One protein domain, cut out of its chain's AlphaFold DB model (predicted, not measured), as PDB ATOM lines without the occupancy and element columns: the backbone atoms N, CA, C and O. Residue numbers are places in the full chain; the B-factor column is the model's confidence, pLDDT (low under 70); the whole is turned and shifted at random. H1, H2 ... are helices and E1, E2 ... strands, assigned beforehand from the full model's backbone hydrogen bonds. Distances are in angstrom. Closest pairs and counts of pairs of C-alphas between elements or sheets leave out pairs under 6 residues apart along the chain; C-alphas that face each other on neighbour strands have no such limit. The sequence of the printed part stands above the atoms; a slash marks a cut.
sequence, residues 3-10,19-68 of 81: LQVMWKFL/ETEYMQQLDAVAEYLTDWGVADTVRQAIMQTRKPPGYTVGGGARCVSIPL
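What this domain is: This is residues 3 to 10 and 19 to 68 of the 81 residues of an uncharacterized protein of Gonium pectorale (UniProt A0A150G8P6). A small two-stranded antiparallel ribbon, E1 beside E2, lies next to H2, and H2 makes a corner with the longer H1 where the two helices are linked. From the ribbon's other end a narrow loop, residues 54 to 62, reaches away, and the longest axis runs from this loop to the corner of the helices. The printed part has 58 residues with two named helices and two named strands, in the order E1, H1, H2, E2 along the chain; the sheet's order is E1 - E2, and the class is mixed, helices and strands. The whole is only just loose, close to compact, with a radius of gyration of the C-alphas of 12.7 A, and its outline is flat, spanning 38 by 27 by 14 A.

How they stand to each other: The sheet pairs E1, residues 3 to 5, with E2, residues 64 to 67; they are antiparallel, with 164 degrees between their directions. The C-alphas of Gln 4 and Ser 65 face each other at 4.5 A. Across the pair, N 5 and O 64 are within hydrogen-bond range at 2.8 A, as are N 66 and O 3, also at 2.8 A. H2, residues 39 to 48, comes closest to E2 at the C-alphas of Ala 45 and Ile 66, 6.6 A apart. E1 and H2 are apart, but only just, the closest C-alphas being 8.4 A from each other. H1, residues 19 to 35, is close to H2 but not clearly touching it, the closest C-alphas being those of Leu 33 and Ala 39 at 5.0 A. These helices run opposite ways at a steep tilt of 67 degrees, only just short of about perpendicular. H1 and E2 are apart. In H1 and H2 every O i to N i+4 pair is within hydrogen-bond range.

Where its parts are: E1 begins at C-alpha 3, (105.515, -71.374, 388.740), and is 6.4 A long from first to last C-alpha. E2 is 9.8 A long and ends at C-alpha 67, (102.990, -67.387, 384.320). H1 begins at C-alpha 19, (107.703, -89.789, 398.571), and is 24.5 A long; H2 is 14.4 A long.

The domain as a whole: The two C-alphas farthest apart are those of Asp 35 and Gly 58, 38.0 A. Residues 11 to 18, in the link from E1 to H1, are not printed; C-alphas 10 and 19 are 6.8 A apart across this cut. The link from H1 to H2 is tight, with 3 residues. The link from H2 to E2, residues 49 to 63, is long and has a short antiparallel pairing of residues 54 to 55 with 61 to 62. The mean pLDDT of the printed part is 84.3, and residues 8 to 10 are under 70.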
ATOM      1  N   LEU A   3     105.355 -70.013 388.228       85.88
ATOM      2  CA  LEU A   3     105.515 -71.374 388.740       85.88
ATOM      3  C   LEU A   3     106.477 -72.137 387.827       85.88
ATOM      4  O   LEU A   3     106.195 -72.318 386.642       85.88
ATOM      5  N   GLN A   4     107.614 -72.580 388.361       86.31
ATOM      6  CA  GLN A   4     108.599 -73.358 387.608       86.31
ATOM      7  C   GLN A   4     108.433 -74.846 387.896       86.31
ATOM      8  O   GLN A   4     108.781 -75.327 388.971       86.31
ATOM      9  N   VAL A   5     107.947 -75.593 386.910       85.31
ATOM     10  CA  VAL A   5     107.857 -77.051 386.987       85.31
ATOM     11  C   VAL A   5     109.180 -77.641 386.504       85.31
ATOM     12  O   VAL A   5     109.560 -77.493 385.336       85.31
ATOM     13  N   MET A   6     109.912 -78.276 387.419       81.94
ATOM     14  CA  MET A   6     111.169 -78.958 387.118       81.94
ATOM     15  C   MET A   6     110.948 -80.428 386.747       81.94
ATOM     16  O   MET A   6     109.934 -81.035 387.059       81.94
ATOM     17  N   TRP A   7     111.938 -80.983 386.056       72.56
ATOM     18  CA  TRP A   7     111.942 -82.328 385.480       72.56
ATOM     19  C   TRP A   7     112.391 -83.433 386.442       72.56
ATOM     20  O   TRP A   7     112.303 -84.612 386.105       72.56
ATOM     21  N   LYS A   8     112.917 -83.063 387.619       66.06
ATOM     22  CA  LYS A   8     113.308 -84.041 388.631       66.06
ATOM     23  C   LYS A   8     112.050 -84.705 389.170       66.06
ATOM     24  O   LYS A   8     111.181 -84.036 389.720       66.06
ATOM     25  N   PHE A   9     112.007 -86.016 389.022       63.50
ATOM     26  CA  PHE A   9     110.916 -86.845 389.492       63.50
ATOM     27  C   PHE A   9     111.418 -87.817 390.562       63.50
ATOM     28  O   PHE A   9     112.619 -88.093 390.649       63.50
ATOM     29  N   LEU A  10     110.477 -88.311 391.360       58.97
ATOM     30  CA  LEU A  10     110.719 -89.084 392.568       58.97
ATOM     31  C   LEU A  10     111.600 -90.334 392.364       58.97
ATOM     32  O   LEU A  10     112.396 -90.637 393.245       58.97
ATOM     33  N   GLU A  19     109.024 -89.798 399.225       83.31
ATOM     34  CA  GLU A  19     107.703 -89.789 398.571       83.31
ATOM     35  C   GLU A  19     106.674 -88.973 399.364       83.31
ATOM     36  O   GLU A  19     105.992 -88.115 398.806       83.31
ATOM     37  N   THR A  20     106.615 -89.193 400.678       87.00
ATOM     38  CA  THR A  20     105.688 -88.498 401.574       87.00
ATOM     39  C   THR A  20     105.954 -86.997 401.613       87.00
ATOM     40  O   THR A  20     105.026 -86.208 401.459       87.00
ATOM     41  N   GLU A  21     107.214 -86.587 401.778       87.69
ATOM     42  CA  GLU A  21     107.583 -85.165 401.808       87.69
ATOM     43  C   GLU A  21     107.310 -84.483 400.468       87.69
ATOM     44  O   GLU A  21     106.869 -83.334 400.427       87.69
ATOM     45  N   TYR A  22     107.537 -85.194 399.363       85.94
ATOM     46  CA  TYR A  22     107.228 -84.698 398.031       85.94
ATOM     47  C   TYR A  22     105.726 -84.468 397.844       85.94
ATOM     48  O   TYR A  22     105.329 -83.398 397.384       85.94
ATOM     49  N   MET A  23     104.890 -85.427 398.251       86.75
ATOM     50  CA  MET A  23     103.434 -85.270 398.211       86.75
ATOM     51  C   MET A  23     102.964 -84.108 399.093       86.75
ATOM     52  O   MET A  23     102.156 -83.302 398.644       86.75
ATOM     53  N   GLN A  24     103.505 -83.964 400.307       91.25
ATOM     54  CA  GLN A  24     103.171 -82.845 401.199       91.25
ATOM     55  C   GLN A  24     103.575 -81.486 400.614       91.25
ATOM     56  O   GLN A  24     102.822 -80.519 400.708       91.25
ATOM     57  N   GLN A  25     104.748 -81.402 399.983       89.12
ATOM     58  CA  GLN A  25     105.181 -80.196 399.280       89.12
ATOM     59  C   GLN A  25     104.251 -79.856 398.110       89.12
ATOM     60  O   GLN A  25     103.909 -78.688 397.928       89.12
ATOM     61  N   LEU A  26     103.834 -80.854 397.325       88.88
ATOM     62  CA  LEU A  26     102.884 -80.649 396.232       88.88
ATOM     63  C   LEU A  26     101.524 -80.166 396.736       88.88
ATOM     64  O   LEU A  26     100.953 -79.261 396.128       88.88
ATOM     65  N   ASP A  27     101.032 -80.736 397.834       91.69
ATOM     66  CA  ASP A  27      99.762 -80.355 398.450       91.69
ATOM     67  C   ASP A  27      99.793 -78.897 398.931       91.69
ATOM     68  O   ASP A  27      98.943 -78.099 398.543       91.69
ATOM     69  N   ALA A  28     100.860 -78.498 399.633       91.81
ATOM     70  CA  ALA A  28     101.058 -77.111 400.056       91.81
ATOM     71  C   ALA A  28     101.102 -76.135 398.864       91.81
ATOM     72  O   ALA A  28     100.485 -75.072 398.893       91.81
ATOM     73  N   VAL A  29     101.800 -76.488 397.775       90.75
ATOM     74  CA  VAL A  29     101.810 -75.666 396.551       90.75
ATOM     75  C   VAL A  29     100.412 -75.578 395.934       90.75
ATOM     76  O   VAL A  29     100.012 -74.499 395.499       90.75
ATOM     77  N   ALA A  30      99.662 -76.679 395.892       89.69
ATOM     78  CA  ALA A  30      98.299 -76.695 395.368       89.69
ATOM     79  C   ALA A  30      97.347 -75.824 396.204       89.69
ATOM     80  O   ALA A  30      96.510 -75.118 395.631       89.69
ATOM     81  N   GLU A  31      97.511 -75.819 397.527       92.38
ATOM     82  CA  GLU A  31      96.777 -74.941 398.438       92.38
ATOM     83  C   GLU A  31      97.050 -73.466 398.111       92.38
ATOM     84  O   GLU A  31      96.105 -72.722 397.849       92.38
ATOM     85  N   TYR A  32      98.319 -73.058 397.977       90.06
ATOM     86  CA  TYR A  32      98.669 -71.681 397.594       90.06
ATOM     87  C   TYR A  32      98.102 -71.272 396.231       90.06
ATOM     88  O   TYR A  32      97.591 -70.166 396.066       90.06
ATOM     89  N   LEU A  33      98.167 -72.155 395.230       88.88
ATOM     90  CA  LEU A  33      97.602 -71.872 393.906       88.88
ATOM     91  C   LEU A  33      96.078 -71.702 393.948       88.88
ATOM     92  O   LEU A  33      95.523 -70.949 393.140       88.88
ATOM     93  N   THR A  34      95.413 -72.410 394.861       89.56
ATOM     94  CA  THR A  34      93.969 -72.316 395.083       89.56
ATOM     95  C   THR A  34      93.613 -71.021 395.806       89.56
ATOM     96  O   THR A  34      92.725 -70.312 395.339       89.56
ATOM     97  N   ASP A  35      94.340 -70.673 396.870       89.06
ATOM     98  CA  ASP A  35      94.170 -69.423 397.624       89.06
ATOM     99  C   ASP A  35      94.351 -68.187 396.731       89.06
ATOM    100  O   ASP A  35      93.539 -67.263 396.741       89.06
ATOM    101  N   TRP A  36      95.346 -68.215 395.841       87.94
ATOM    102  CA  TRP A  36      95.575 -67.147 394.866       87.94
ATOM    103  C   TRP A  36      94.602 -67.152 393.679       87.94
ATOM    104  O   TRP A  36      94.713 -66.296 392.801       87.94
ATOM    105  N   GLY A  37      93.680 -68.116 393.593       88.06
ATOM    106  CA  GLY A  37      92.690 -68.202 392.514       88.06
ATOM    107  C   GLY A  37      93.272 -68.519 391.129       88.06
ATOM    108  O   GLY A  37      92.603 -68.320 390.118       88.06
ATOM    109  N   VAL A  38      94.511 -69.018 391.052       90.06
ATOM    110  CA  VAL A  38      95.224 -69.301 389.787       90.06
ATOM    111  C   VAL A  38      95.305 -70.793 389.451       90.06
ATOM    112  O   VAL A  38      95.915 -71.168 388.447       90.06
ATOM    113  N   ALA A  39      94.686 -71.660 390.256       90.00
ATOM    114  CA  ALA A  39      94.716 -73.111 390.070       90.00
ATOM    115  C   ALA A  39      94.209 -73.567 388.685       90.00
ATOM    116  O   ALA A  39      94.821 -74.443 388.066       90.00
ATOM    117  N   ASP A  40      93.134 -72.959 388.161       89.88
ATOM    118  CA  ASP A  40      92.605 -73.300 386.829       89.88
ATOM    119  C   ASP A  40      93.585 -72.907 385.713       89.88
ATOM    120  O   ASP A  40      93.922 -73.730 384.861       89.88
ATOM    121  N   THR A  41      94.154 -71.700 385.795       88.69
ATOM    122  CA  THR A  41      95.195 -71.212 384.877       88.69
ATOM    123  C   THR A  41      96.385 -72.167 384.824       88.69
ATOM    124  O   THR A  41      96.888 -72.476 383.744       88.69
ATOM    125  N   VAL A  42      96.824 -72.685 385.978       89.19
ATOM    126  CA  VAL A  42      97.915 -73.666 386.039       89.19
ATOM    127  C   VAL A  42      97.516 -74.985 385.378       89.19
ATOM    128  O   VAL A  42      98.285 -75.497 384.563       89.19
ATOM    129  N   ARG A  43      96.317 -75.524 385.649       90.44
ATOM    130  CA  ARG A  43      95.824 -76.747 384.979       90.44
ATOM    131  C   ARG A  43      95.779 -76.576 383.464       90.44
ATOM    132  O   ARG A  43      96.279 -77.441 382.744       90.44
ATOM    133  N   GLN A  44      95.232 -75.464 382.981       90.62
ATOM    134  CA  GLN A  44      95.174 -75.164 381.552       90.62
ATOM    135  C   GLN A  44      96.574 -75.037 380.941       90.62
ATOM    136  O   GLN A  44      96.841 -75.631 379.896       90.62
ATOM    137  N   ALA A  45      97.490 -74.330 381.606       88.88
ATOM    138  CA  ALA A  45      98.865 -74.175 381.139       88.88
ATOM    139  C   ALA A  45      99.607 -75.519 381.056       88.88
ATOM    140  O   ALA A  45     100.323 -75.768 380.083       88.88
ATOM    141  N   ILE A  46      99.404 -76.413 382.029       87.44
ATOM    142  CA  ILE A  46      99.962 -77.772 382.003       87.44
ATOM    143  C   ILE A  46      99.387 -78.558 380.818       87.44
ATOM    144  O   ILE A  46     100.155 -79.127 380.046       87.44
ATOM    145  N   MET A  47      98.064 -78.544 380.615       87.94
ATOM    146  CA  MET A  47      97.422 -79.257 379.499       87.94
ATOM    147  C   MET A  47      97.853 -78.735 378.121       87.94
ATOM    148  O   MET A  47      97.971 -79.505 377.171       87.94
ATOM    149  N   GLN A  48      98.108 -77.431 377.997       88.75
ATOM    150  CA  GLN A  48      98.574 -76.816 376.751       88.75
ATOM    151  C   GLN A  48     100.085 -76.997 376.520       88.75
ATOM    152  O   GLN A  48     100.579 -76.771 375.407       88.75
ATOM    153  N   THR A  49     100.841 -77.414 377.540       84.56
ATOM    154  CA  THR A  49     102.292 -77.576 377.445       84.56
ATOM    155  C   THR A  49     102.647 -78.794 376.596       84.56
ATOM    156  O   THR A  49     102.548 -79.941 377.016       84.56
ATOM    157  N   ARG A  50     103.147 -78.539 375.384       81.88
ATOM    158  CA  ARG A  50     103.584 -79.590 374.443       81.88
ATOM    159  C   ARG A  50     104.977 -80.152 374.729       81.88
ATOM    160  O   ARG A  50     105.353 -81.168 374.157       81.88
ATOM    161  N   LYS A  51     105.782 -79.446 375.527       81.44
ATOM    162  CA  LYS A  51     107.178 -79.803 375.813       81.44
ATOM    163  C   LYS A  51     107.336 -80.024 377.316       81.44
ATOM    164  O   LYS A  51     107.362 -79.023 378.035       81.44
ATOM    165  N   PRO A  52     107.440 -81.278 377.785       79.50
ATOM    166  CA  PRO A  52     107.620 -81.550 379.201       79.50
ATOM    167  C   PRO A  52     108.971 -81.004 379.694       79.50
ATOM    168  O   PRO A  52     109.890 -80.789 378.890       79.50
ATOM    169  N   PRO A  53     109.104 -80.759 381.005       82.44
ATOM    170  CA  PRO A  53     110.388 -80.413 381.590       82.44
ATOM    171  C   PRO A  53     111.345 -81.608 381.427       82.44
ATOM    172  O   PRO A  53     110.943 -82.762 381.559       82.44
ATOM    173  N   GLY A  54     112.615 -81.350 381.117       82.31
ATOM    174  CA  GLY A  54     113.589 -82.411 380.848       82.31
ATOM    175  C   GLY A  54     114.962 -81.877 380.468       82.31
ATOM    176  O   GLY A  54     115.234 -80.685 380.603       82.31
ATOM    177  N   TYR A  55     115.823 -82.744 379.943       77.56
ATOM    178  CA  TYR A  55     117.053 -82.295 379.299       77.56
ATOM    179  C   TYR A  55     116.789 -81.786 377.885       77.56
ATOM    180  O   TYR A  55     116.038 -82.364 377.100       77.56
ATOM    181  N   THR A  56     117.441 -80.683 377.551       74.44
ATOM    182  CA  THR A  56     117.560 -80.194 376.181       74.44
ATOM    183  C   THR A  56     118.590 -81.012 375.406       74.44
ATOM    184  O   THR A  56     119.480 -81.629 375.989       74.44
ATOM    185  N   VAL A  57     118.517 -80.954 374.073       72.50
ATOM    186  CA  VAL A  57     119.457 -81.635 373.160       72.50
ATOM    187  C   VAL A  57     120.922 -81.201 373.391       72.50
ATOM    188  O   VAL A  57     121.836 -81.913 372.999       72.50
ATOM    189  N   GLY A  58     121.160 -80.078 374.085       76.75
ATOM    190  CA  GLY A  58     122.491 -79.592 374.474       76.75
ATOM    191  C   GLY A  58     122.913 -79.897 375.919       76.75
ATOM    192  O   GLY A  58     123.828 -79.252 376.417       76.75
ATOM    193  N   GLY A  59     122.228 -80.798 376.634       71.94
ATOM    194  CA  GLY A  59     122.573 -81.177 378.014       71.94
ATOM    195  C   GLY A  59     122.138 -80.182 379.101       71.94
ATOM    196  O   GLY A  59     122.270 -80.471 380.288       71.94
ATOM    197  N   GLY A  60     121.565 -79.033 378.732       76.00
ATOM    198  CA  GLY A  60     120.954 -78.103 379.686       76.00
ATOM    199  C   GLY A  60     119.619 -78.626 380.222       76.00
ATOM    200  O   GLY A  60     118.857 -79.248 379.477       76.00
ATOM    201  N   ALA A  61     119.305 -78.348 381.487       76.31
ATOM    202  CA  ALA A  61     117.993 -78.633 382.062       76.31
ATOM    203  C   ALA A  61     116.959 -77.591 381.604       76.31
ATOM    204  O   ALA A  61     117.214 -76.388 381.614       76.31
ATOM    205  N   ARG A  62     115.770 -78.056 381.225       81.31
ATOM    206  CA  ARG A  62     114.618 -77.234 380.855       81.31
ATOM    207  C   ARG A  62     113.525 -77.408 381.898       81.31
ATOM    208  O   ARG A  62     113.033 -78.515 382.104       81.31
ATOM    209  N   CYS A  63     113.120 -76.303 382.507       84.62
ATOM    210  CA  CYS A  63     111.887 -76.223 383.281       84.62
ATOM    211  C   CYS A  63     110.735 -75.709 382.403       84.62
ATOM    212  O   CYS A  63     110.951 -75.115 381.340       84.62
ATOM    213  N   VAL A  64     109.507 -75.952 382.851       85.50
ATOM    214  CA  VAL A  64     108.307 -75.312 382.304       85.50
ATOM    215  C   VAL A  64     107.942 -74.163 383.234       85.50
ATOM    216  O   VAL A  64     107.586 -74.391 384.387       85.50
ATOM    217  N   SER A  65     108.057 -72.932 382.741       86.69
ATOM    218  CA  SER A  65     107.661 -71.732 383.481       86.69
ATOM    219  C   SER A  65     106.221 -71.370 383.134       86.69
ATOM    220  O   SER A  65     105.939 -70.986 382.000       86.69
ATOM    221  N   ILE A  66     105.322 -71.476 384.107       88.06
ATOM    222  CA  ILE A  66     103.914 -71.108 383.975       88.06
ATOM    223  C   ILE A  66     103.732 -69.706 384.570       88.06
ATOM    224  O   ILE A  66     104.016 -69.514 385.756       88.06
ATOM    225  N   PRO A  67     103.301 -68.704 383.783       86.94
ATOM    226  CA  PRO A  67     102.990 -67.387 384.320       86.94
ATOM    227  C   PRO A  67     101.755 -67.474 385.218       86.94
ATOM    228  O   PRO A  67     100.713 -67.978 384.804       86.94
ATOM    229  N   LEU A  68     101.870 -66.968 386.444       85.75
ATOM    230  CA  LEU A  68     100.747 -66.845 387.361       85.75
ATOM    231  C   LEU A  68     100.271 -65.392 387.365       85.75
ATOM    232  O   LEU A  68     101.027 -64.485 387.740       85.75
TER     233      LEU A  68